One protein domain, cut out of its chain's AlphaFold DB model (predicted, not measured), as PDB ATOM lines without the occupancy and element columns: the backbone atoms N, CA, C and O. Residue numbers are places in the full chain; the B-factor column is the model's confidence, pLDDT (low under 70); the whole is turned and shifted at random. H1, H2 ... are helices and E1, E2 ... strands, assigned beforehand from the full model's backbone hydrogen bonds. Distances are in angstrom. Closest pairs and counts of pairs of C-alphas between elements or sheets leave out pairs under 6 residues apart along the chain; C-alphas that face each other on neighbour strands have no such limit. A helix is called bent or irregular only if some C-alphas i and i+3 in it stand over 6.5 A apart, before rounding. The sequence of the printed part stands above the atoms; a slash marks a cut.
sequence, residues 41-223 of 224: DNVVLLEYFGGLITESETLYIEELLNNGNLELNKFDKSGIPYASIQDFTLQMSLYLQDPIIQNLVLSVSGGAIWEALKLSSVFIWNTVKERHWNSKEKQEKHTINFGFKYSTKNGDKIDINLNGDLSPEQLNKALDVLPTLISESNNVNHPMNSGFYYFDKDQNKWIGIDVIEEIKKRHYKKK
ATOM      1  N   ASP A  41       2.108 -82.442-153.842       90.88
ATOM      2  CA  ASP A  41       1.451 -83.597-153.213       90.88
ATOM      3  C   ASP A  41       0.173 -83.228-152.436       90.88
ATOM      4  O   ASP A  41      -0.652 -84.087-152.131       90.88
ATOM      5  N   ASN A  42      -0.007 -81.946-152.116       93.06
ATOM      6  CA  ASN A  42      -1.146 -81.388-151.390       93.06
ATOM      7  C   ASN A  42      -2.142 -80.644-152.301       93.06
ATOM      8  O   ASN A  42      -3.052 -79.984-151.795       93.06
ATOM      9  N   VAL A  43      -1.994 -80.725-153.627       94.94
ATOM     10  CA  VAL A  43      -2.837 -79.979-154.570       94.94
ATOM     11  C   VAL A  43      -4.109 -80.756-154.920       94.94
ATOM     12  O   VAL A  43      -4.065 -81.852-155.483       94.94
ATOM     13  N   VAL A  44      -5.264 -80.142-154.664       96.62
ATOM     14  CA  VAL A  44      -6.582 -80.603-155.118       96.62
ATOM     15  C   VAL A  44      -6.986 -79.816-156.357       96.62
ATOM     16  O   VAL A  44      -7.005 -78.584-156.352       96.62
ATOM     17  N   LEU A  45      -7.356 -80.519-157.426       95.88
ATOM     18  CA  LEU A  45      -7.796 -79.887-158.666       95.88
ATOM     19  C   LEU A  45      -9.325 -79.820-158.720       95.88
ATOM     20  O   LEU A  45      -9.996 -80.837-158.866       95.88
ATOM     21  N   LEU A  46      -9.887 -78.616-158.663       96.25
ATOM     22  CA  LEU A  46     -11.295 -78.380-158.958       96.25
ATOM     23  C   LEU A  46     -11.485 -78.259-160.471       96.25
ATOM     24  O   LEU A  46     -11.140 -77.248-161.084       96.25
ATOM     25  N   GLU A  47     -12.081 -79.284-161.070       93.69
ATOM     26  CA  GLU A  47     -12.501 -79.265-162.466       93.69
ATOM     27  C   GLU A  47     -13.967 -78.840-162.577       93.69
ATOM     28  O   GLU A  47     -14.828 -79.448-161.946       93.69
ATOM     29  N   TYR A  48     -14.301 -77.891-163.447       91.31
ATOM     30  CA  TYR A  48     -15.681 -77.422-163.632       91.31
ATOM     31  C   TYR A  48     -15.931 -76.938-165.060       91.31
ATOM     32  O   TYR A  48     -14.988 -76.686-165.799       91.31
ATOM     33  N   PHE A  49     -17.193 -76.814-165.472       87.19
ATOM     34  CA  PHE A  49     -17.552 -76.029-166.657       87.19
ATOM     35  C   PHE A  49     -17.762 -74.560-166.277       87.19
ATOM     36  O   PHE A  49     -18.312 -74.252-165.220       87.19
ATOM     37  N   GLY A  50     -17.327 -73.652-167.143       84.38
ATOM     38  CA  GLY A  50     -17.380 -72.210-166.939       84.38
ATOM     39  C   GLY A  50     -18.790 -71.730-166.598       84.38
ATOM     40  O   GLY A  50     -19.780 -72.192-167.168       84.38
ATOM     41  N   GLY A  51     -18.884 -70.817-165.631       83.94
ATOM     42  CA  GLY A  51     -20.154 -70.299-165.118       83.94
ATOM     43  C   GLY A  51     -20.847 -71.180-164.071       83.94
ATOM     44  O   GLY A  51     -21.843 -70.744-163.504       83.94
ATOM     45  N   LEU A  52     -20.332 -72.381-163.767       87.50
ATOM     46  CA  LEU A  52     -20.874 -73.216-162.686       87.50
ATOM     47  C   LEU A  52     -20.470 -72.754-161.288       87.50
ATOM     48  O   LEU A  52     -21.177 -73.058-160.328       87.50
ATOM     49  N   ILE A  53     -19.356 -72.033-161.176       89.88
ATOM     50  CA  ILE A  53     -18.802 -71.545-159.919       89.88
ATOM     51  C   ILE A  53     -18.201 -70.148-160.109       89.88
ATOM     52  O   ILE A  53     -17.672 -69.835-161.178       89.88
ATOM     53  N   THR A  54     -18.326 -69.297-159.093       92.50
ATOM     54  CA  THR A  54     -17.812 -67.921-159.091       92.50
ATOM     55  C   THR A  54     -16.433 -67.830-158.440       92.50
ATOM     56  O   THR A  54     -16.030 -68.710-157.684       92.50
ATOM     57  N   GLU A  55     -15.705 -66.737-158.685       92.12
ATOM     58  CA  GLU A  55     -14.374 -66.549-158.095       92.12
ATOM     59  C   GLU A  55     -14.420 -66.521-156.559       92.12
ATOM     60  O   GLU A  55     -13.628 -67.203-155.912       92.12
ATOM     61  N   SER A  56     -15.396 -65.825-155.966       95.50
ATOM     62  CA  SER A  56     -15.584 -65.787-154.509       95.50
ATOM     63  C   SER A  56     -15.880 -67.163-153.912       95.50
ATOM     64  O   SER A  56     -15.381 -67.480-152.837       95.50
ATOM     65  N   GLU A  57     -16.648 -68.000-154.615       95.88
ATOM     66  CA  GLU A  57     -16.891 -69.387-154.196       95.88
ATOM     67  C   GLU A  57     -15.604 -70.208-154.250       95.88
ATOM     68  O   GLU A  57     -15.335 -70.989-153.341       95.88
ATOM     69  N   THR A  58     -14.774 -70.008-155.278       95.50
ATOM     70  CA  THR A  58     -13.488 -70.709-155.363       95.50
ATOM     71  C   THR A  58     -12.501 -70.284-154.280       95.50
ATOM     72  O   THR A  58     -11.812 -71.146-153.742       95.50
ATOM     73  N   LEU A  59     -12.466 -69.000-153.907       96.50
ATOM     74  CA  LEU A  59     -11.634 -68.510-152.802       96.50
ATOM     75  C   LEU A  59     -12.064 -69.122-151.466       96.50
ATOM     76  O   LEU A  59     -11.220 -69.523-150.671       96.50
ATOM     77  N   TYR A  60     -13.372 -69.260-151.242       97.88
ATOM     78  CA  TYR A  60     -13.875 -69.911-150.036       97.88
ATOM     79  C   TYR A  60     -13.543 -71.410-149.999       97.88
ATOM     80  O   TYR A  60     -13.174 -71.942-148.957       97.88
ATOM     81  N   ILE A  61     -13.599 -72.104-151.141       98.00
ATOM     82  CA  ILE A  61     -13.139 -73.501-151.231       98.00
ATOM     83  C   ILE A  61     -11.651 -73.612-150.895       98.00
ATOM     84  O   ILE A  61     -11.261 -74.548-150.202       98.00
ATOM     85  N   GLU A  62     -10.825 -72.680-151.377       97.56
ATOM     86  CA  GLU A  62      -9.395 -72.636-151.060       97.56
ATOM     87  C   GLU A  62      -9.161 -72.436-149.557       97.56
ATOM     88  O   GLU A  62      -8.360 -73.156-148.968       97.56
ATOM     89  N   GLU A  63      -9.916 -71.549-148.905       98.06
ATOM     90  CA  GLU A  63      -9.880 -71.371-147.447       98.06
ATOM     91  C   GLU A  63     -10.236 -72.664-146.693       98.06
ATOM     92  O   GLU A  63      -9.525 -73.063-145.770       98.06
ATOM     93  N   LEU A  64     -11.298 -73.358-147.110       98.19
ATOM     94  CA  LEU A  64     -11.701 -74.628-146.502       98.19
ATOM     95  C   LEU A  64     -10.627 -75.714-146.661       98.19
ATOM     96  O   LEU A  64     -10.357 -76.444-145.707       98.19
ATOM     97  N   LEU A  65      -9.998 -75.801-147.837       97.50
ATOM     98  CA  LEU A  65      -8.916 -76.749-148.121       97.50
ATOM     99  C   LEU A  65      -7.642 -76.438-147.322       97.50
ATOM    100  O   LEU A  65      -7.000 -77.362-146.812       97.50
ATOM    101  N   ASN A  66      -7.324 -75.156-147.122       96.56
ATOM    102  CA  ASN A  66      -6.159 -74.722-146.347       96.56
ATOM    103  C   ASN A  66      -6.196 -75.215-144.889       96.56
ATOM    104  O   ASN A  66      -5.140 -75.468-144.312       96.56
ATOM    105  N   ASN A  67      -7.379 -75.448-144.307       95.12
ATOM    106  CA  ASN A  67      -7.506 -76.046-142.968       95.12
ATOM    107  C   ASN A  67      -6.898 -77.459-142.875       95.12
ATOM    108  O   ASN A  67      -6.509 -77.904-141.795       95.12
ATOM    109  N   GLY A  68      -6.811 -78.164-144.004       93.94
ATOM    110  CA  GLY A  68      -6.153 -79.462-144.138       93.94
ATOM    111  C   GLY A  68      -4.733 -79.383-144.704       93.94
ATOM    112  O   GLY A  68      -4.188 -80.424-145.058       93.94
ATOM    113  N   ASN A  69      -4.141 -78.186-144.817       94.75
ATOM    114  CA  ASN A  69      -2.895 -77.915-145.554       94.75
ATOM    115  C   ASN A  69      -2.952 -78.330-147.039       94.75
ATOM    116  O   ASN A  69      -1.928 -78.687-147.627       94.75
ATOM    117  N   LEU A  70      -4.147 -78.311-147.637       96.06
ATOM    118  CA  LEU A  70      -4.354 -78.586-149.055       96.06
ATOM    119  C   LEU A  70      -4.420 -77.282-149.842       96.06
ATOM    120  O   LEU A  70      -4.987 -76.297-149.382       96.06
ATOM    121  N   GLU A  71      -3.914 -77.315-151.067       96.38
ATOM    122  CA  GLU A  71      -3.952 -76.183-151.984       96.38
ATOM    123  C   GLU A  71      -4.980 -76.412-153.086       96.38
ATOM    124  O   GLU A  71      -5.071 -77.498-153.663       96.38
ATOM    125  N   LEU A  72      -5.737 -75.368-153.425       96.50
ATOM    126  CA  LEU A  72      -6.669 -75.423-154.542       96.50
ATOM    127  C   LEU A  72      -5.972 -75.069-155.856       96.50
ATOM    128  O   LEU A  72      -5.288 -74.045-155.967       96.50
ATOM    129  N   ASN A  73      -6.237 -75.875-156.877       95.06
ATOM    130  CA  ASN A  73      -5.999 -75.554-158.273       95.06
ATOM    131  C   ASN A  73      -7.326 -75.589-159.049       95.06
ATOM    132  O   ASN A  73      -8.235 -76.345-158.706       95.06
ATOM    133  N   LYS A  74      -7.460 -74.762-160.086       93.31
ATOM    134  CA  LYS A  74      -8.723 -74.543-160.807       93.31
ATOM    135  C   LYS A  74      -8.575 -74.915-162.274       93.31
ATOM    136  O   LYS A  74      -7.617 -74.505-162.923       93.31
ATOM    137  N   PHE A  75      -9.552 -75.635-162.817       91.31
ATOM    138  CA  PHE A  75      -9.560 -76.005-164.227       91.31
ATOM    139  C   PHE A  75     -10.938 -75.896-164.864       91.31
ATOM    140  O   PHE A  75     -11.836 -76.702-164.607       91.31
ATOM    141  N   ASP A  76     -11.060 -74.934-165.776       89.38
ATOM    142  CA  ASP A  76     -12.238 -74.796-166.619       89.38
ATOM    143  C   ASP A  76     -12.166 -75.780-167.801       89.38
ATOM    144  O   ASP A  76     -11.308 -75.710-168.690       89.38
ATOM    145  N   LYS A  77     -13.100 -76.726-167.807       85.62
ATOM    146  CA  LYS A  77     -13.294 -77.763-168.824       85.62
ATOM    147  C   LYS A  77     -14.064 -77.263-170.051       85.62
ATOM    148  O   LYS A  77     -14.270 -78.031-170.993       85.62
ATOM    149  N   SER A  78     -14.498 -76.003-170.075       80.00
ATOM    150  CA  SER A  78     -15.273 -75.429-171.176       80.00
ATOM    151  C   SER A  78     -14.586 -75.602-172.526       80.00
ATOM    152  O   SER A  78     -13.407 -75.306-172.722       80.00
ATOM    153  N   GLY A  79     -15.357 -76.097-173.491       68.62
ATOM    154  CA  GLY A  79     -14.889 -76.317-174.852       68.62
ATOM    155  C   GLY A  79     -13.919 -77.491-175.022       68.62
ATOM    156  O   GLY A  79     -13.332 -77.606-176.101       68.62
ATOM    157  N   ILE A  80     -13.738 -78.348-174.015       69.75
ATOM    158  CA  ILE A  80     -13.212 -79.701-174.212       69.75
ATOM    159  C   ILE A  80     -14.403 -80.592-174.594       69.75
ATOM    160  O   ILE A  80     -15.405 -80.592-173.876       69.75
ATOM    161  N   PRO A  81     -14.342 -81.330-175.715       63.50
ATOM    162  CA  PRO A  81     -15.393 -82.270-176.060       63.50
ATOM    163  C   PRO A  81     -15.403 -83.414-175.043       63.50
ATOM    164  O   PRO A  81     -14.414 -84.128-174.882       63.50
ATOM    165  N   TYR A  82     -16.535 -83.595-174.371       64.19
ATOM    166  CA  TYR A  82     -16.810 -84.776-173.560       64.19
ATOM    167  C   TYR A  82     -17.834 -85.636-174.291       64.19
ATOM    168  O   TYR A  82     -18.821 -85.119-174.823       64.19
ATOM    169  N   ALA A  83     -17.608 -86.953-174.313       57.59
ATOM    170  CA  ALA A  83     -18.616 -87.900-174.770       57.59
ATOM    171  C   ALA A  83     -19.858 -87.714-173.884       57.59
ATOM    172  O   ALA A  83     -19.827 -88.009-172.692       57.59
ATOM    173  N   SER A  84     -20.921 -87.128-174.441       53.31
ATOM    174  CA  SER A  84     -22.096 -86.707-173.674       53.31
ATOM    175  C   SER A  84     -22.938 -87.907-173.253       53.31
ATOM    176  O   SER A  84     -23.954 -88.218-173.871       53.31
ATOM    177  N   ILE A  85     -22.545 -88.558-172.161       64.69
ATOM    178  CA  ILE A  85     -23.493 -89.259-171.300       64.69
ATOM    179  C   ILE A  85     -23.563 -88.448-170.014       64.69
ATOM    180  O   ILE A  85     -22.832 -88.694-169.057       64.69
ATOM    181  N   GLN A  86     -24.395 -87.407-170.057       70.06
ATOM    182  CA  GLN A  86     -24.507 -86.390-169.008       70.06
ATOM    183  C   GLN A  86     -24.707 -87.012-167.619       70.06
ATOM    184  O   GLN A  86     -24.077 -86.564-166.667       70.06
ATOM    185  N   ASP A  87     -25.480 -88.099-167.543       73.19
ATOM    186  CA  ASP A  87     -25.783 -88.838-166.312       73.19
ATOM    187  C   ASP A  87     -24.577 -89.563-165.689       73.19
ATOM    188  O   ASP A  87     -24.601 -89.861-164.500       73.19
ATOM    189  N   PHE A  88     -23.528 -89.839-166.472       79.62
ATOM    190  CA  PHE A  88     -22.294 -90.496-166.012       79.62
ATOM    191  C   PHE A  88     -21.068 -89.595-166.178       79.62
ATOM    192  O   PHE A  88     -19.945 -90.072-166.295       79.62
ATOM    193  N   THR A  89     -21.286 -88.281-166.235       84.56
ATOM    194  CA  THR A  89     -20.214 -87.288-166.299       84.56
ATOM    195  C   THR A  89     -20.358 -86.326-165.134       84.56
ATOM    196  O   THR A  89     -21.421 -85.734-164.948       84.56
ATOM    197  N   LEU A  90     -19.272 -86.118-164.391       90.00
ATOM    198  CA  LEU A  90     -19.192 -85.065-163.384       90.00
ATOM    199  C   LEU A  90     -18.943 -83.716-164.071       90.00
ATOM    200  O   LEU A  90     -17.844 -83.446-164.585       90.00
ATOM    201  N   GLN A  91     -19.963 -82.854-164.092       89.12
ATOM    202  CA  GLN A  91     -19.826 -81.488-164.606       89.12
ATOM    203  C   GLN A  91     -18.864 -80.676-163.738       89.12
ATOM    204  O   GLN A  91     -18.089 -79.875-164.264       89.12
ATOM    205  N   MET A  92     -18.831 -80.961-162.438       92.44
ATOM    206  CA  MET A  92     -17.847 -80.422-161.514       92.44
ATOM    207  C   MET A  92     -17.271 -81.523-160.628       92.44
ATOM    208  O   MET A  92     -17.981 -82.444-160.240       92.44
ATOM    209  N   SER A  93     -15.986 -81.448-160.300       95.38
ATOM    210  CA  SER A  93     -15.358 -82.449-159.444       95.38
ATOM    211  C   SER A  93     -14.121 -81.938-158.728       95.38
ATOM    212  O   SER A  93     -13.357 -81.165-159.301       95.38
ATOM    213  N   LEU A  94     -13.885 -82.453-157.524       97.25
ATOM    214  CA  LEU A  94     -12.580 -82.406-156.870       97.25
ATOM    215  C   LEU A  94     -11.767 -83.624-157.315       97.25
ATOM    216  O   LEU A  94     -12.106 -84.759-156.983       97.25
ATOM    217  N   TYR A  95     -10.717 -83.395-158.095       95.44
ATOM    218  CA  TYR A  95      -9.760 -84.421-158.481       95.44
ATOM    219  C   TYR A  95      -8.657 -84.520-157.424       95.44
ATOM    220  O   TYR A  95      -7.933 -83.553-157.162       95.44
ATOM    221  N   LEU A  96      -8.561 -85.696-156.811       94.62
ATOM    222  CA  LEU A  96      -7.612 -86.029-155.759       94.62
ATOM    223  C   LEU A  96      -6.416 -86.758-156.373       94.62
ATOM    224  O   LEU A  96      -6.582 -87.759-157.073       94.62
ATOM    225  N   GLN A  97      -5.217 -86.254-156.100       89.88
ATOM    226  CA  GLN A  97      -3.975 -86.881-156.542       89.88
ATOM    227  C   GLN A  97      -3.567 -88.038-155.621       89.88
ATOM    228  O   GLN A  97      -3.985 -88.109-154.463       89.88
ATOM    229  N   ASP A  98      -2.707 -88.923-156.126       88.00
ATOM    230  CA  ASP A  98      -2.275 -90.140-155.434       88.00
ATOM    231  C   ASP A  98      -1.756 -89.905-154.004       88.00
ATOM    232  O   ASP A  98      -2.142 -90.681-153.128       88.00
ATOM    233  N   PRO A  99      -0.953 -88.862-153.696       89.69
ATOM    234  CA  PRO A  99      -0.492 -88.631-152.325       89.69
ATOM    235  C   PRO A  99      -1.639 -88.349-151.346       89.69
ATOM    236  O   PRO A  99      -1.655 -88.886-150.237       89.69
ATOM    237  N   ILE A 100      -2.646 -87.580-151.775       90.94
ATOM    238  CA  ILE A 100      -3.860 -87.312-150.992       90.94
ATOM    239  C   ILE A 100      -4.621 -88.621-150.774       90.94
ATOM    240  O   ILE A 100      -5.006 -88.935-149.650       90.94
ATOM    241  N   ILE A 101      -4.783 -89.427-151.826       90.31
ATOM    242  CA  ILE A 101      -5.435 -90.736-151.741       90.31
ATOM    243  C   ILE A 101      -4.704 -91.664-150.768       90.31
ATOM    244  O   ILE A 101      -5.350 -92.263-149.911       90.31
ATOM    245  N   GLN A 102      -3.371 -91.754-150.827       87.44
ATOM    246  CA  GLN A 102      -2.603 -92.552-149.867       87.44
ATOM    247  C   GLN A 102      -2.794 -92.041-148.437       87.44
ATOM    248  O   GLN A 102      -2.962 -92.850-147.526       87.44
ATOM    249  N   ASN A 103      -2.820 -90.721-148.227       86.44
ATOM    250  CA  ASN A 103      -3.076 -90.157-146.906       86.44
ATOM    251  C   ASN A 103      -4.457 -90.567-146.375       86.44
ATOM    252  O   ASN A 103      -4.549 -91.006-145.230       86.44
ATOM    253  N   LEU A 104      -5.499 -90.504-147.211       86.81
ATOM    254  CA  LEU A 104      -6.856 -90.922-146.848       86.81
ATOM    255  C   LEU A 104      -6.942 -92.415-146.512       86.81
ATOM    256  O   LEU A 104      -7.616 -92.783-145.551       86.81
ATOM    257  N   VAL A 105      -6.235 -93.266-147.262       83.75
ATOM    258  CA  VAL A 105      -6.167 -94.713-146.997       83.75
ATOM    259  C   VAL A 105      -5.456 -95.005-145.673       83.75
ATOM    260  O   VAL A 105      -5.900 -95.865-144.916       83.75
ATOM    261  N   LEU A 106      -4.369 -94.289-145.373       81.31
ATOM    262  CA  LEU A 106      -3.568 -94.498-144.161       81.31
ATOM    263  C   LEU A 106      -4.183 -93.862-142.905       81.31
ATOM    264  O   LEU A 106      -3.942 -94.348-141.802       81.31
ATOM    265  N   SER A 107      -4.959 -92.789-143.059       67.69
ATOM    266  CA  SER A 107      -5.373 -91.906-141.955       67.69
ATOM    267  C   SER A 107      -6.859 -92.001-141.590       67.69
ATOM    268  O   SER A 107      -7.363 -91.091-140.939       67.69
ATOM    269  N   VAL A 108      -7.552 -93.067-142.023       58.88
ATOM    270  CA  VAL A 108      -8.954 -93.450-141.717       58.88
ATOM    271  C   VAL A 108      -9.842 -92.292-141.226       58.88
ATOM    272  O   VAL A 108      -9.877 -91.981-140.040       58.88
ATOM    273  N   SER A 109     -10.576 -91.672-142.157       58.94
ATOM    274  CA  SER A 109     -11.788 -90.839-141.973       58.94
ATOM    275  C   SER A 109     -11.817 -89.718-140.908       58.94
ATOM    276  O   SER A 109     -12.878 -89.122-140.731       58.94
ATOM    277  N   GLY A 110     -10.709 -89.386-140.234       65.06
ATOM    278  CA  GLY A 110     -10.664 -88.379-139.158       65.06
ATOM    279  C   GLY A 110      -9.483 -87.402-139.211       65.06
ATOM    280  O   GLY A 110      -9.293 -86.617-138.286       65.06
ATOM    281  N   GLY A 111      -8.664 -87.450-140.266       84.75
ATOM    282  CA  GLY A 111      -7.559 -86.509-140.462       84.75
ATOM    283  C   GLY A 111      -8.025 -85.130-140.946       84.75
ATOM    284  O   GLY A 111      -9.025 -85.022-141.654       84.75
ATOM    285  N   ALA A 112      -7.255 -84.081-140.635       90.62
ATOM    286  CA  ALA A 112      -7.546 -82.701-141.051       90.62
ATOM    287  C   ALA A 112      -7.724 -82.548-142.577       90.62
ATOM    288  O   ALA A 112      -8.583 -81.795-143.024       90.62
ATOM    289  N   ILE A 113      -6.967 -83.316-143.372       92.88
ATOM    290  CA  ILE A 113      -7.110 -83.398-144.837       92.88
ATOM    291  C   ILE A 113      -8.520 -83.848-145.230       92.88
ATOM    292  O   ILE A 113      -9.152 -83.246-146.094       92.88
ATOM    293  N   TRP A 114      -9.025 -84.909-144.599       93.56
ATOM    294  CA  TRP A 114     -10.330 -85.459-144.936       93.56
ATOM    295  C   TRP A 114     -11.463 -84.531-144.505       93.56
ATOM    296  O   TRP A 114     -12.388 -84.301-145.278       93.56
ATOM    297  N   GLU A 115     -11.365 -83.935-143.318       94.06
ATOM    298  CA  GLU A 115     -12.345 -82.949-142.857       94.06
ATOM    299  C   GLU A 115     -12.378 -81.706-143.758       94.06
ATOM    300  O   GLU A 115     -13.459 -81.244-144.125       94.06
ATOM    301  N   ALA A 116     -11.221 -81.223-144.222       96.19
ATOM    302  CA  ALA A 116     -11.154 -80.148-145.211       96.19
ATOM    303  C   ALA A 116     -11.861 -80.535-146.524       96.19
ATOM    304  O   ALA A 116     -12.699 -79.785-147.027       96.19
ATOM    305  N   LEU A 117     -11.606 -81.742-147.046       96.56
ATOM    306  CA  LEU A 117     -12.280 -82.257-148.245       96.56
ATOM    307  C   LEU A 117     -13.795 -82.404-148.055       96.56
ATOM    308  O   LEU A 117     -14.552 -82.051-148.966       96.56
ATOM    309  N   LYS A 118     -14.257 -82.889-146.894       95.75
ATOM    310  CA  LYS A 118     -15.689 -82.975-146.566       95.75
ATOM    311  C   LYS A 118     -16.330 -81.597-146.585       95.75
ATOM    312  O   LYS A 118     -17.316 -81.409-147.294       95.75
ATOM    313  N   LEU A 119     -15.772 -80.641-145.842       96.88
ATOM    314  CA  LEU A 119     -16.322 -79.289-145.730       96.88
ATOM    315  C   LEU A 119     -16.400 -78.609-147.098       96.88
ATOM    316  O   LEU A 119     -17.461 -78.099-147.466       96.88
ATOM    317  N   SER A 120     -15.326 -78.681-147.889       97.62
ATOM    318  CA  SER A 120     -15.315 -78.162-149.260       97.62
ATOM    319  C   SER A 120     -16.376 -78.833-150.126       97.62
ATOM    320  O   SER A 120     -17.085 -78.158-150.867       97.62
ATOM    321  N   SER A 121     -16.554 -80.148-150.004       96.81
ATOM    322  CA  SER A 121     -17.551 -80.889-150.785       96.81
ATOM    323  C   SER A 121     -18.982 -80.542-150.403       96.81
ATOM    324  O   SER A 121     -19.817 -80.359-151.284       96.81
ATOM    325  N   VAL A 122     -19.268 -80.394-149.109       96.50
ATOM    326  CA  VAL A 122     -20.578 -79.948-148.615       96.50
ATOM    327  C   VAL A 122     -20.888 -78.541-149.118       96.50
ATOM    328  O   VAL A 122     -21.999 -78.291-149.593       96.50
ATOM    329  N   PHE A 123     -19.915 -77.628-149.060       96.19
ATOM    330  CA  PHE A 123     -20.073 -76.276-149.588       96.19
ATOM    331  C   PHE A 123     -20.358 -76.285-151.094       96.19
ATOM    332  O   PHE A 123     -21.347 -75.694-151.535       96.19
ATOM    333  N   ILE A 124     -19.535 -76.986-151.878       95.12
ATOM    334  CA  ILE A 124     -19.690 -77.070-153.333       95.12
ATOM    335  C   ILE A 124     -21.054 -77.661-153.685       95.12
ATOM    336  O   ILE A 124     -21.803 -77.058-154.453       95.12
ATOM    337  N   TRP A 125     -21.404 -78.806-153.096       94.25
ATOM    338  CA  TRP A 125     -22.669 -79.484-153.350       94.25
ATOM    339  C   TRP A 125     -23.868 -78.573-153.055       94.25
ATOM    340  O   TRP A 125     -24.734 -78.409-153.911       94.25
ATOM    341  N   ASN A 126     -23.887 -77.893-151.902       92.25
ATOM    342  CA  ASN A 126     -24.951 -76.938-151.573       92.25
ATOM    343  C   ASN A 126     -25.018 -75.764-152.553       92.25
ATOM    344  O   ASN A 126     -26.109 -75.301-152.875       92.25
ATOM    345  N   THR A 127     -23.865 -75.312-153.041       90.25
ATOM    346  CA  THR A 127     -23.756 -74.187-153.973       90.25
ATOM    347  C   THR A 127     -24.310 -74.530-155.356       90.25
ATOM    348  O   THR A 127     -24.911 -73.669-156.004       90.25
ATOM    349  N   VAL A 128     -24.125 -75.772-155.824       88.00
ATOM    350  CA  VAL A 128     -24.444 -76.143-157.215       88.00
ATOM    351  C   VAL A 128     -25.635 -77.065-157.404       88.00
ATOM    352  O   VAL A 128     -26.146 -77.114-158.518       88.00
ATOM    353  N   LYS A 129     -26.119 -77.766-156.373       83.44
ATOM    354  CA  LYS A 129     -27.234 -78.724-156.516       83.44
ATOM    355  C   LYS A 129     -28.516 -78.091-157.073       83.44
ATOM    356  O   LYS A 129     -29.283 -78.760-157.754       83.44
ATOM    357  N   GLU A 130     -28.737 -76.804-156.800       76.88
ATOM    358  CA  GLU A 130     -29.907 -76.044-157.275       76.88
ATOM    359  C   GLU A 130     -29.637 -75.303-158.593       76.88
ATOM    360  O   GLU A 130     -30.553 -74.762-159.226       76.88
ATOM    361  N   ARG A 131     -28.371 -75.257-159.025       80.50
ATOM    362  CA  ARG A 131     -27.991 -74.658-160.300       80.50
ATOM    363  C   ARG A 131     -28.343 -75.632-161.416       80.50
ATOM    364  O   ARG A 131     -28.202 -76.846-161.301       80.50
ATOM    365  N   HIS A 132     -28.797 -75.066-162.523       69.25
ATOM    366  CA  HIS A 132     -29.173 -75.829-163.700       69.25
ATOM    367  C   HIS A 132     -28.227 -75.486-164.837       69.25
ATOM    368  O   HIS A 132     -27.942 -74.312-165.085       69.25
ATOM    369  N   TRP A 133     -27.774 -76.509-165.555       64.69
ATOM    370  CA  TRP A 133     -27.060 -76.305-166.805       64.69
ATOM    371  C   TRP A 133     -28.060 -76.287-167.960       64.69
ATOM    372  O   TRP A 133     -28.714 -77.291-168.246       64.69
ATOM    373  N   ASN A 134     -28.179 -75.144-168.638       56.62
ATOM    374  CA  ASN A 134     -29.017 -75.037-169.826       56.62
ATOM    375  C   ASN A 134     -28.286 -75.651-171.025       56.62
ATOM    376  O   ASN A 134     -27.404 -75.031-171.624       56.62
ATOM    377  N   SER A 135     -28.700 -76.852-171.420       53.06
ATOM    378  CA  SER A 135     -28.435 -77.343-172.769       53.06
ATOM    379  C   SER A 135     -29.166 -76.438-173.765       53.06
ATOM    380  O   SER A 135     -30.399 -76.393-173.776       53.06
ATOM    381  N   LYS A 136     -28.417 -75.710-174.608       46.62
ATOM    382  CA  LYS A 136     -28.982 -74.828-175.650       46.62
ATOM    383  C   LYS A 136     -29.929 -75.557-176.613       46.62
ATOM    384  O   LYS A 136     -30.732 -74.903-177.265       46.62
ATOM    385  N   GLU A 137     -29.855 -76.886-176.691       50.47
ATOM    386  CA  GLU A 137     -30.596 -77.681-177.671       50.47
ATOM    387  C   GLU A 137     -31.956 -78.196-177.187       50.47
ATOM    388  O   GLU A 137     -32.773 -78.563-178.028       50.47
ATOM    389  N   LYS A 138     -32.231 -78.255-175.870       48.78
ATOM    390  CA  LYS A 138     -33.416 -78.995-175.376       48.78
ATOM    391  C   LYS A 138     -34.313 -78.316-174.346       48.78
ATOM    392  O   LYS A 138     -35.350 -78.885-174.034       48.78
ATOM    393  N   GLN A 139     -33.970 -77.138-173.815       49.69
ATOM    394  CA  GLN A 139     -34.707 -76.533-172.680       49.69
ATOM    395  C   GLN A 139     -34.906 -77.496-171.483       49.69
ATOM    396  O   GLN A 139     -35.757 -77.266-170.625       49.69
ATOM    397  N   GLU A 140     -34.117 -78.569-171.398       52.31
ATOM    398  CA  GLU A 140     -34.138 -79.501-170.280       52.31
ATOM    399  C   GLU A 140     -33.236 -78.942-169.175       52.31
ATOM    400  O   GLU A 140     -32.061 -78.628-169.385       52.31
ATOM    401  N   LYS A 141     -33.823 -78.766-167.991       57.81
ATOM    402  CA  LYS A 141     -33.113 -78.394-166.771       57.81
ATOM    403  C   LYS A 141     -32.383 -79.629-166.253       57.81
ATOM    404  O   LYS A 141     -33.007 -80.499-165.656       57.81
ATOM    405  N   HIS A 142     -31.076 -79.703-166.482       66.75
ATOM    406  CA  HIS A 142     -30.249 -80.770-165.923       66.75
ATOM    407  C   HIS A 142     -29.637 -80.319-164.597       66.75
ATOM    408  O   HIS A 142     -29.052 -79.234-164.516       66.75
ATOM    409  N   THR A 143     -29.765 -81.163-163.573       74.44
ATOM    410  CA  THR A 143     -29.004 -81.052-162.327       74.44
ATOM    411  C   THR A 143     -27.521 -81.249-162.611       74.44
ATOM    412  O   THR A 143     -27.130 -82.099-163.412       74.44
ATOM    413  N   ILE A 144     -26.690 -80.444-161.963       83.50
ATOM    414  CA  ILE A 144     -25.235 -80.551-162.063       83.50
ATOM    415  C   ILE A 144     -24.778 -81.749-161.231       83.50
ATOM    416  O   ILE A 144     -25.013 -81.783-160.025       83.50
ATOM    417  N   ASN A 145     -24.084 -82.702-161.855       87.88
ATOM    418  CA  ASN A 145     -23.384 -83.755-161.130       87.88
ATOM    419  C   ASN A 145     -22.079 -83.189-160.571       87.88
ATOM    420  O   ASN A 145     -21.213 -82.707-161.317       87.88
ATOM    421  N   PHE A 146     -21.953 -83.274-159.253       93.06
ATOM    422  CA  PHE A 146     -20.751 -82.938-158.510       93.06
ATOM    423  C   PHE A 146     -20.199 -84.188-157.825       93.06
ATOM    424  O   PHE A 146     -20.956 -85.056-157.407       93.06
ATOM    425  N   GLY A 147     -18.882 -84.268-157.657       95.62
ATOM    426  CA  GLY A 147     -18.301 -85.203-156.705       95.62
ATOM    427  C   GLY A 147     -16.787 -85.291-156.789       95.62
ATOM    428  O   GLY A 147     -16.118 -84.279-157.005       95.62
ATOM    429  N   PHE A 148     -16.239 -86.485-156.599       96.62
ATOM    430  CA  PHE A 148     -14.795 -86.698-156.560       96.62
ATOM    431  C   PHE A 148     -14.309 -87.472-157.771       96.62
ATOM    432  O   PHE A 148     -15.018 -88.317-158.311       96.62
ATOM    433  N   LYS A 149     -13.062 -87.214-158.147       95.38
ATOM    434  CA  LYS A 149     -12.321 -88.038-159.090       95.38
ATOM    435  C   LYS A 149     -10.987 -88.426-158.495       95.38
ATOM    436  O   LYS A 149     -10.363 -87.614-157.818       95.38
ATOM    437  N   TYR A 150     -10.535 -89.632-158.776       93.88
ATOM    438  CA  TYR A 150      -9.188 -90.062-158.426       93.88
ATOM    439  C   TYR A 150      -8.756 -91.226-159.307       93.88
ATOM    440  O   TYR A 150      -9.573 -91.837-160.003       93.88
ATOM    441  N   SER A 151      -7.459 -91.512-159.279       91.00
ATOM    442  CA  SER A 151      -6.900 -92.708-159.897       91.00
ATOM    443  C   SER A 151      -6.523 -93.716-158.813       91.00
ATOM    444  O   SER A 151      -6.076 -93.338-157.729       91.00
ATOM    445  N   THR A 152      -6.739 -95.002-159.075       87.81
ATOM    446  CA  THR A 152      -6.242 -96.071-158.203       87.81
ATOM    447  C   THR A 152      -4.759 -96.330-158.474       87.81
ATOM    448  O   THR A 152      -4.229 -95.942-159.516       87.81
ATOM    449  N   LYS A 153      -4.096 -97.080-157.584       83.19
ATOM    450  CA  LYS A 153      -2.704 -97.543-157.773       83.19
ATOM    451  C   LYS A 153      -2.450 -98.264-159.105       83.19
ATOM    452  O   LYS A 153      -1.321 -98.258-159.584       83.19
ATOM    453  N   ASN A 154      -3.479 -98.868-159.700       83.31
ATOM    454  CA  ASN A 154      -3.374 -99.588-160.974       83.31
ATOM    455  C   ASN A 154      -3.722 -98.715-162.192       83.31
ATOM    456  O   ASN A 154      -3.726 -99.208-163.318       83.31
ATOM    457  N   GLY A 155      -4.011 -97.429-161.980       84.50
ATOM    458  CA  GLY A 155      -4.346 -96.473-163.033       84.50
ATOM    459  C   GLY A 155      -5.824 -96.444-163.431       84.50
ATOM    460  O   GLY A 155      -6.167 -95.742-164.386       84.50
ATOM    461  N   ASP A 156      -6.704 -97.159-162.721       87.19
ATOM    462  CA  ASP A 156      -8.148 -97.059-162.955       87.19
ATOM    463  C   ASP A 156      -8.648 -95.682-162.522       87.19
ATOM    464  O   ASP A 156      -8.309 -95.203-161.442       87.19
ATOM    465  N   LYS A 157      -9.491 -95.058-163.348       89.81
ATOM    466  CA  LYS A 157     -10.125 -93.776-163.027       89.81
ATOM    467  C   LYS A 157     -11.479 -94.018-162.386       89.81
ATOM    468  O   LYS A 157     -12.314 -94.714-162.965       89.81
ATOM    469  N   ILE A 158     -11.685 -93.411-161.227       92.31
ATOM    470  CA  ILE A 158     -12.917 -93.525-160.462       92.31
ATOM    471  C   ILE A 158     -13.558 -92.145-160.333       92.31
ATOM    472  O   ILE A 158     -12.959 -91.218-159.790       92.31
ATOM    473  N   ASP A 159     -14.799 -92.055-160.789       93.94
ATOM    474  CA  ASP A 159     -15.688 -90.913-160.655       93.94
ATOM    475  C   ASP A 159     -16.753 -91.253-159.602       93.94
ATOM    476  O   ASP A 159     -17.512 -92.215-159.725       93.94
ATOM    477  N   ILE A 160     -16.823 -90.456-158.544       94.94
ATOM    478  CA  ILE A 160     -17.806 -90.581-157.469       94.94
ATOM    479  C   ILE A 160     -18.813 -89.460-157.638       94.94
ATOM    480  O   ILE A 160     -18.439 -88.291-157.580       94.94
ATOM    481  N   ASN A 161     -20.086 -89.800-157.799       94.06
ATOM    482  CA  ASN A 161     -21.166 -88.836-157.931       94.06
ATOM    483  C   ASN A 161     -21.868 -88.600-156.590       94.06
ATOM    484  O   ASN A 161     -22.552 -89.481-156.060       94.06
ATOM    485  N   LEU A 162     -21.738 -87.383-156.074       92.31
ATOM    486  CA  LEU A 162     -22.552 -86.855-154.987       92.31
ATOM    487  C   LEU A 162     -23.822 -86.273-155.608       92.31
ATOM    488  O   LEU A 162     -23.879 -85.099-155.978       92.31
ATOM    489  N   ASN A 163     -24.826 -87.136-155.755       78.94
ATOM    490  CA  ASN A 163     -26.082 -86.801-156.417       78.94
ATOM    491  C   ASN A 163     -26.741 -85.558-155.783       78.94
ATOM    492  O   ASN A 163     -26.735 -85.382-154.562       78.94
ATOM    493  N   GLY A 164     -27.307 -84.681-156.614       72.31
ATOM    494  CA  GLY A 164     -28.013 -83.475-156.172       72.31
ATOM    495  C   GLY A 164     -29.325 -83.756-155.428       72.31
ATOM    496  O   GLY A 164     -29.853 -82.855-154.786       72.31
ATOM    497  N   ASP A 165     -29.840 -84.988-155.490       82.25
ATOM    498  CA  ASP A 165     -31.071 -85.420-154.811       82.25
ATOM    499  C   ASP A 165     -30.873 -85.889-153.355       82.25
ATOM    500  O   ASP A 165     -31.855 -86.196-152.673       82.25
ATOM    501  N   LEU A 166     -29.626 -85.956-152.877       88.56
ATOM    502  CA  LEU A 166     -29.316 -86.338-151.501       88.56
ATOM    503  C   LEU A 166     -29.837 -85.275-150.520       88.56
ATOM    504  O   LEU A 166     -29.765 -84.077-150.781       88.56
ATOM    505  N   SER A 167     -30.323 -85.688-149.348       91.25
ATOM    506  CA  SER A 167     -30.493 -84.757-148.224       91.25
ATOM    507  C   SER A 167     -29.128 -84.380-147.624       91.25
ATOM    508  O   SER A 167     -28.162 -85.130-147.798       91.25
ATOM    509  N   PRO A 168     -29.009 -83.270-146.871       91.69
ATOM    510  CA  PRO A 168     -27.769 -82.937-146.163       91.69
ATOM    511  C   PRO A 168     -27.249 -84.074-145.266       91.69
ATOM    512  O   PRO A 168     -26.052 -84.344-145.224       91.69
ATOM    513  N   GLU A 169     -28.144 -84.795-144.589       93.38
ATOM    514  CA  GLU A 169     -27.792 -85.948-143.756       93.38
ATOM    515  C   GLU A 169     -27.280 -87.122-144.597       93.38
ATOM    516  O   GLU A 169     -26.329 -87.797-144.202       93.38
ATOM    517  N   GLN A 170     -27.892 -87.374-145.756       94.38
ATOM    518  CA  GLN A 170     -27.454 -88.425-146.678       94.38
ATOM    519  C   GLN A 170     -26.107 -88.093-147.315       94.38
ATOM    520  O   GLN A 170     -25.273 -88.982-147.447       94.38
ATOM    521  N   LEU A 171     -25.872 -86.825-147.655       95.00
ATOM    522  CA  LEU A 171     -24.582 -86.350-148.139       95.00
ATOM    523  C   LEU A 171     -23.482 -86.598-147.105       95.00
ATOM    524  O   LEU A 171     -22.454 -87.174-147.445       95.00
ATOM    525  N   ASN A 172     -23.710 -86.216-145.847       94.12
ATOM    526  CA  ASN A 172     -22.736 -86.445-144.779       94.12
ATOM    527  C   ASN A 172     -22.429 -87.935-144.608       94.12
ATOM    528  O   ASN A 172     -21.263 -88.311-144.573       94.12
ATOM    529  N   LYS A 173     -23.452 -88.798-144.617       94.44
ATOM    530  CA  LYS A 173     -23.247 -90.254-144.588       94.44
ATOM    531  C   LYS A 173     -22.446 -90.760-145.784       94.44
ATOM    532  O   LYS A 173     -21.556 -91.584-145.603       94.44
ATOM    533  N   ALA A 174     -22.755 -90.280-146.991       95.38
ATOM    534  CA  ALA A 174     -22.039 -90.652-148.207       95.38
ATOM    535  C   ALA A 174     -20.553 -90.292-148.110       95.38
ATOM    536  O   ALA A 174     -19.694 -91.104-148.457       95.38
ATOM    537  N   LEU A 175     -20.257 -89.098-147.589       95.06
ATOM    538  CA  LEU A 175     -18.899 -88.651-147.320       95.06
ATOM    539  C   LEU A 175     -18.242 -89.519-146.240       95.06
ATOM    540  O   LEU A 175     -17.161 -90.038-146.472       95.06
ATOM    541  N   ASP A 176     -18.887 -89.772-145.105       92.88
ATOM    542  CA  ASP A 176     -18.292 -90.555-144.013       92.88
ATOM    543  C   ASP A 176     -17.860 -91.968-144.435       92.88
ATOM    544  O   ASP A 176     -16.831 -92.454-143.964       92.88
ATOM    545  N   VAL A 177     -18.584 -92.606-145.360       92.75
ATOM    546  CA  VAL A 177     -18.224 -93.939-145.880       92.75
ATOM    547  C   VAL A 177     -17.336 -93.898-147.128       92.75
ATOM    548  O   VAL A 177     -16.881 -94.940-147.598       92.75
ATOM    549  N   LEU A 178     -17.070 -92.719-147.696       93.12
ATOM    550  CA  LEU A 178     -16.266 -92.596-148.909       93.12
ATOM    551  C   LEU A 178     -14.806 -93.068-148.749       93.12
ATOM    552  O   LEU A 178     -14.317 -93.755-149.650       93.12
ATOM    553  N   PRO A 179     -14.097 -92.791-147.636       91.69
ATOM    554  CA  PRO A 179     -12.747 -93.317-147.426       91.69
ATOM    555  C   PRO A 179     -12.670 -94.845-147.505       91.69
ATOM    556  O   PRO A 179     -11.669 -95.381-147.979       91.69
ATOM    557  N   THR A 180     -13.730 -95.551-147.095       90.50
ATOM    558  CA  THR A 180     -13.818 -97.009-147.228       90.50
ATOM    559  C   THR A 180     -13.816 -97.427-148.695       90.50
ATOM    560  O   THR A 180     -12.999 -98.265-149.063       90.50
ATOM    561  N   LEU A 181     -14.630 -96.787-149.547       91.19
ATOM    562  CA  LEU A 181     -14.621 -97.045-150.994       91.19
ATOM    563  C   LEU A 181     -13.236 -96.784-151.599       91.19
ATOM    564  O   LEU A 181     -12.740 -97.615-152.352       91.19
ATOM    565  N   ILE A 182     -12.607 -95.652-151.256       91.00
ATOM    566  CA  ILE A 182     -11.269 -95.292-151.749       91.00
ATOM    567  C   ILE A 182     -10.238 -96.351-151.338       91.00
ATOM    568  O   ILE A 182      -9.374 -96.724-152.131       91.00
ATOM    569  N   SER A 183     -10.306 -96.842-150.100       89.62
ATOM    570  CA  SER A 183      -9.421 -97.902-149.618       89.62
ATOM    571  C   SER A 183      -9.657 -99.216-150.362       89.62
ATOM    572  O   SER A 183      -8.711 -99.816-150.869       89.62
ATOM    573  N   GLU A 184     -10.913 -99.641-150.499       89.25
ATOM    574  CA  GLU A 184     -11.285-100.862-151.216       89.25
ATOM    575  C   GLU A 184     -10.810-100.821-152.670       89.25
ATOM    576  O   GLU A 184     -10.116-101.736-153.109       89.25
ATOM    577  N   SER A 185     -11.086 -99.732-153.394       88.69
ATOM    578  CA  SER A 185     -10.701 -99.580-154.799       88.69
ATOM    579  C   SER A 185      -9.194 -99.534-155.024       88.69
ATOM    580  O   SER A 185      -8.717 -99.962-156.071       88.69
ATOM    581  N   ASN A 186      -8.423 -99.040-154.052       85.81
ATOM    582  CA  ASN A 186      -6.960 -99.019-154.129       85.81
ATOM    583  C   ASN A 186      -6.300-100.365-153.809       85.81
ATOM    584  O   ASN A 186      -5.107-100.519-154.068       85.81
ATOM    585  N   ASN A 187      -7.048-101.319-153.250       83.94
ATOM    586  CA  ASN A 187      -6.550-102.646-152.882       83.94
ATOM    587  C   ASN A 187      -6.950-103.747-153.883       83.94
ATOM    588  O   ASN A 187      -6.529-104.895-153.730       83.94
ATOM    589  N   VAL A 188      -7.748-103.434-154.908       80.88
ATOM    590  CA  VAL A 188      -8.107-104.399-155.958       80.88
ATOM    591  C   VAL A 188      -6.942-104.551-156.938       80.88
ATOM    592  O   VAL A 188      -6.461-103.566-157.478       80.88
ATOM    593  N   ASN A 189      -6.509-105.786-157.213       67.88
ATOM    594  CA  ASN A 189      -5.400-106.099-158.138       67.88
ATOM    595  C   ASN A 189      -5.827-106.255-159.612       67.88
ATOM    596  O   ASN A 189      -5.052-106.718-160.449       67.88
ATOM    597  N   HIS A 190      -7.073-105.919-159.932       64.31
ATOM    598  CA  HIS A 190      -7.666-106.075-161.257       64.31
ATOM    599  C   HIS A 190      -8.466-104.825-161.624       64.31
ATOM    600  O   HIS A 190      -8.962-104.161-160.710       64.31
ATOM    601  N   PRO A 191      -8.618-104.526-162.929       61.59
ATOM    602  CA  PRO A 191      -9.383-103.373-163.379       61.59
ATOM    603  C   PRO A 191     -10.800-103.404-162.813       61.59
ATOM    604  O   PRO A 191     -11.490-104.425-162.911       61.59
ATOM    605  N   MET A 192     -11.245-102.297-162.225       66.44
ATOM    606  CA  MET A 192     -12.635-102.185-161.794       66.44
ATOM    607  C   MET A 192     -13.575-102.145-163.004       66.44
ATOM    608  O   MET A 192     -13.405-101.342-163.918       66.44
ATOM    609  N   ASN A 193     -14.624-102.974-162.978       63.06
ATOM    610  CA  ASN A 193     -15.655-102.982-164.027       63.06
ATOM    611  C   ASN A 193     -16.481-101.680-164.059       63.06
ATOM    612  O   ASN A 193     -17.086-101.354-165.077       63.06
ATOM    613  N   SER A 194     -16.513-100.930-162.955       69.31
ATOM    614  CA  SER A 194     -17.230 -99.661-162.833       69.31
ATOM    615  C   SER A 194     -16.272 -98.531-162.479       69.31
ATOM    616  O   SER A 194     -15.734 -98.499-161.374       69.31
ATOM    617  N   GLY A 195     -16.104 -97.583-163.400       83.50
ATOM    618  CA  GLY A 195     -15.392 -96.324-163.155       83.50
ATOM    619  C   GLY A 195     -16.281 -95.216-162.584       83.50
ATOM    620  O   GLY A 195     -15.789 -94.125-162.347       83.50
ATOM    621  N   PHE A 196     -17.580 -95.462-162.381       90.44
ATOM    622  CA  PHE A 196     -18.537 -94.464-161.898       90.44
ATOM    623  C   PHE A 196     -19.354 -95.019-160.730       90.44
ATOM    624  O   PHE A 196     -19.919 -96.109-160.843       90.44
ATOM    625  N   TYR A 197     -19.445 -94.273-159.631       93.19
ATOM    626  CA  TYR A 197     -20.132 -94.680-158.405       93.19
ATOM    627  C   TYR A 197     -21.181 -93.654-157.982       93.19
ATOM    628  O   TYR A 197     -20.963 -92.451-158.096       93.19
ATOM    629  N   TYR A 198     -22.299 -94.128-157.435       92.88
ATOM    630  CA  TYR A 198     -23.306 -93.294-156.773       92.88
ATOM    631  C   TYR A 198     -23.615 -93.833-155.378       92.88
ATOM    632  O   TYR A 198     -23.370 -95.005-155.083       92.88
ATOM    633  N   PHE A 199     -24.153 -92.977-154.515       93.94
ATOM    634  CA  PHE A 199     -24.537 -93.372-153.168       93.94
ATOM    635  C   PHE A 199     -25.976 -93.900-153.144       93.94
ATOM    636  O   PHE A 199     -26.919 -93.176-153.463       93.94
ATOM    637  N   ASP A 200     -26.152 -95.161-152.755       92.06
ATOM    638  CA  ASP A 200     -27.465 -95.747-152.499       92.06
ATOM    639  C   ASP A 200     -27.914 -95.368-151.084       92.06
ATOM    640  O   ASP A 200     -27.361 -95.832-150.084       92.06
ATOM    641  N   LYS A 201     -28.924 -94.496-151.014       90.88
ATOM    642  CA  LYS A 201     -29.466 -93.946-149.766       90.88
ATOM    643  C   LYS A 201     -30.195 -94.967-148.891       90.88
ATOM    644  O   LYS A 201     -30.257 -94.776-147.678       90.88
ATOM    645  N   ASP A 202     -30.731 -96.029-149.487       90.00
ATOM    646  CA  ASP A 202     -31.488 -97.053-148.764       90.00
ATOM    647  C   ASP A 202     -30.519 -98.038-148.096       90.00
ATOM    648  O   ASP A 202     -30.720 -98.468-146.960       90.00
ATOM    649  N   GLN A 203     -29.413 -98.337-148.776       91.19
ATOM    650  CA  GLN A 203     -28.375 -99.257-148.315       91.19
ATOM    651  C   GLN A 203     -27.204 -98.557-147.608       91.19
ATOM    652  O   GLN A 203     -26.359 -99.237-147.032       91.19
ATOM    653  N   ASN A 204     -27.154 -97.222-147.639       90.06
ATOM    654  CA  ASN A 204     -26.061 -96.384-147.136       90.06
ATOM    655  C   ASN A 204     -24.676 -96.834-147.636       90.06
ATOM    656  O   ASN A 204     -23.727 -96.926-146.857       90.06
ATOM    657  N   LYS A 205     -24.561 -97.144-148.931       92.62
ATOM    658  CA  LYS A 205     -23.311 -97.635-149.524       92.62
ATOM    659  C   LYS A 205     -23.096 -97.115-150.939       92.62
ATOM    660  O   LYS A 205     -24.045 -96.782-151.647       92.62
ATOM    661  N   TRP A 206     -21.838 -97.092-151.357       93.81
ATOM    662  CA  TRP A 206     -21.460 -96.759-152.724       93.81
ATOM    663  C   TRP A 206     -21.732 -97.935-153.668       93.81
ATOM    664  O   TRP A 206     -21.354 -99.071-153.384       93.81
ATOM    665  N   ILE A 207     -22.391 -97.659-154.792       91.56
ATOM    666  CA  ILE A 207     -22.720 -98.635-155.833       91.56
ATOM    667  C   ILE A 207     -22.013 -98.240-157.123       91.56
ATOM    668  O   ILE A 207     -22.190 -97.126-157.619       91.56
ATOM    669  N   GLY A 208     -21.234 -99.170-157.671       90.69
ATOM    670  CA  GLY A 208     -20.604 -99.020-158.977       90.69
ATOM    671  C   GLY A 208     -21.596 -99.241-160.118       90.69
ATOM    672  O   GLY A 208     -22.423-100.154-160.069       90.69
ATOM    673  N   ILE A 209     -21.500 -98.421-161.161       87.00
ATOM    674  CA  ILE A 209     -22.260 -98.555-162.406       87.00
ATOM    675  C   ILE A 209     -21.310 -98.975-163.530       87.00
ATOM    676  O   ILE A 209     -20.335 -98.281-163.825       87.00
ATOM    677  N   ASP A 210     -21.639-100.072-164.214       85.38
ATOM    678  CA  ASP A 210     -21.106-100.329-165.552       85.38
ATOM    679  C   ASP A 210     -21.814 -99.393-166.542       85.38
ATOM    680  O   ASP A 210     -22.963 -99.600-166.952       85.38
ATOM    681  N   VAL A 211     -21.118 -98.314-166.892       82.19
ATOM    682  CA  VAL A 211     -21.627 -97.259-167.773       82.19
ATOM    683  C   VAL A 211     -22.020 -97.822-169.144       82.19
ATOM    684  O   VAL A 211     -23.033 -97.411-169.712       82.19
ATOM    685  N   ILE A 212     -21.273 -98.793-169.676       82.00
ATOM    686  CA  ILE A 212     -21.535 -99.371-170.998       82.00
ATOM    687  C   ILE A 212     -22.801-100.224-170.970       82.00
ATOM    688  O   ILE A 212     -23.636-100.124-171.878       82.00
ATOM    689  N   GLU A 213     -22.976-101.052-169.944       83.50
ATOM    690  CA  GLU A 213     -24.212-101.812-169.767       83.50
ATOM    691  C   GLU A 213     -25.428-100.905-169.588       83.50
ATOM    692  O   GLU A 213     -26.483-101.161-170.178       83.50
ATOM    693  N   GLU A 214     -25.296 -99.829-168.817       82.81
ATOM    694  CA  GLU A 214     -26.409 -98.924-168.547       82.81
ATOM    695  C   GLU A 214     -26.833 -98.143-169.802       82.81
ATOM    696  O   GLU A 214     -28.027 -98.020-170.098       82.81
ATOM    697  N   ILE A 215     -25.873 -97.724-170.635       80.75
ATOM    698  CA  ILE A 215     -26.157 -97.159-171.963       80.75
ATOM    699  C   ILE A 215     -26.907 -98.170-172.836       80.75
ATOM    700  O   ILE A 215     -27.917 -97.816-173.455       80.75
ATOM    701  N   LYS A 216     -26.455 -99.433-172.880       82.81
ATOM    702  CA  LYS A 216     -27.117-100.493-173.660       82.81
ATOM    703  C   LYS A 216     -28.565-100.682-173.204       82.81
ATOM    704  O   LYS A 216     -29.467-100.658-174.043       82.81
ATOM    705  N   LYS A 217     -28.818-100.800-171.895       83.75
ATOM    706  CA  LYS A 217     -30.172-100.951-171.321       83.75
ATOM    707  C   LYS A 217     -31.106 -99.824-171.766       83.75
ATOM    708  O   LYS A 217     -32.236-100.083-172.187       83.75
ATOM    709  N   ARG A 218     -30.632 -98.577-171.731       79.06
ATOM    710  CA  ARG A 218     -31.406 -97.395-172.148       79.06
ATOM    711  C   ARG A 218     -31.668 -97.365-173.653       79.06
ATOM    712  O   ARG A 218     -32.773 -97.011-174.066       79.06
ATOM    713  N   HIS A 219     -30.696 -97.775-174.469       74.69
ATOM    714  CA  HIS A 219     -30.872 -97.880-175.920       74.69
ATOM    715  C   HIS A 219     -31.951 -98.909-176.291       74.69
ATOM    716  O   HIS A 219     -32.786 -98.636-177.151       74.69
ATOM    717  N   TYR A 220     -31.987-100.061-175.613       73.62
ATOM    718  CA  TYR A 220     -33.007-101.086-175.853       73.62
ATOM    719  C   TYR A 220     -34.399-100.695-175.334       73.62
ATOM    720  O   TYR A 220     -35.388-101.014-175.989       73.62
ATOM    721  N   LYS A 221     -34.501 -99.969-174.210       69.31
ATOM    722  CA  LYS A 221     -35.790 -99.467-173.696       69.31
ATOM    723  C   LYS A 221     -36.456 -98.446-174.626       69.31
ATOM    724  O   LYS A 221     -37.671 -98.450-174.711       69.31
ATOM    725  N   LYS A 222     -35.686 -97.618-175.345       59.66
ATOM    726  CA  LYS A 222     -36.226 -96.640-176.314       59.66
ATOM    727  C   LYS A 222     -36.754 -97.257-177.619       59.66
ATOM    728  O   LYS A 222     -37.373 -96.546-178.400       59.66
ATOM    729  N   LYS A 223     -36.463 -98.536-177.891       53.44
ATOM    730  CA  LYS A 223     -36.925 -99.253-179.096       53.44
ATOM    731  C   LYS A 223     -38.205-100.074-178.876       53.44
ATOM    732  O   LYS A 223     -38.676-100.685-179.831       53.44
TER     733      LYS A 223
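This is residues 41 to 223 of the 224 residues of an uncharacterized protein of Sphingobacterium detergens (UniProt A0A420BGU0). A strongly twisted seven-stranded sheet has H1, H3 and H4a, an arm of the bent helix H4, in a row over one face, making two layers. H2 and the arm H4b sit near one end of strand E6, the small hairpin E4 and E5 lies beyond its other end, and residues 216 to 223 stick out. The 183 printed residues run E1 H1 E2 E3 H2 H3 E4 E5 E6 E7 H4 E8 E9 H5, five named helices and nine named strands; the large sheet, order E2 E1 E3 E6 E7 E8 E9, is mixed, and so is the class, helices and strands. The whole is compact, radius of gyration of the C-alphas 16.2 A, spanning 50 by 41 by 31 A.

Find C-alpha 43 at (-2.837, -79.979, -154.570), where E1, residues 43 to 48, begins. Its sheet also holds E2, 71 to 76, E3, 92 to 96, E6, 146 to 151, 17.0 A long, E7, 157 to 162, E8, 196 to 200, and E9, 205 to 209. E4, 132 to 134, and E5, 141 to 143, form a separate hairpin. The helices are H1, 55 to 66, 16.5 A; H2, 98 to 106; H3, 112 to 128, 24.3 A; and H5, 211 to 221, ending at C-alpha 221, (-35.790, -99.467, -173.696). H4, 168 to 187, was assigned as one helix by its hydrogen bonds but is bent, C-alphas 176 and 179 being 7.1 A apart; its arms are H4a, 168 to 176, and H4b, 179 to 187.

Look first at E3 and E6, parallel, with N 94 and O 147 at 2.9 A; E6 and E7 form an antiparallel hairpin, N 160 and O 148 at 2.8 A. E1, H1, E2 is a strand-helix-strand unit, parallel neighbour strands joined through a helix, with a right-handed crossover; that of E7, H4, E8 is left-handed. H3, the hub, has a height over the sheet of 9.3 A and touches H1, closest C-alphas Leu 65 and Ala 116, 5.0 A, at a shallow tilt of 20 degrees, opposite ways. H3 and H4a only just touch, with 3 pairs of C-alphas within 8 A, closest Lys 118 and Leu 175, 6.6 A. H2 touches H4b, closest C-alphas Val 105 and Ser 183, 5.3 A. H5 is not on the sheet. In H1, H2, H3, H4a, H4b and H5 every O i to N i+4 pair is within hydrogen-bond range.

The C-alphas of Asn 69 and Lys 223, the two farthest apart, are 52.3 A apart. The printed part has no cut, and E2 to E3 is the long link. Confidence is under 70 at residues 79 to 85, 107 to 110, 132 to 142, 189 to 194 and 221 to 223.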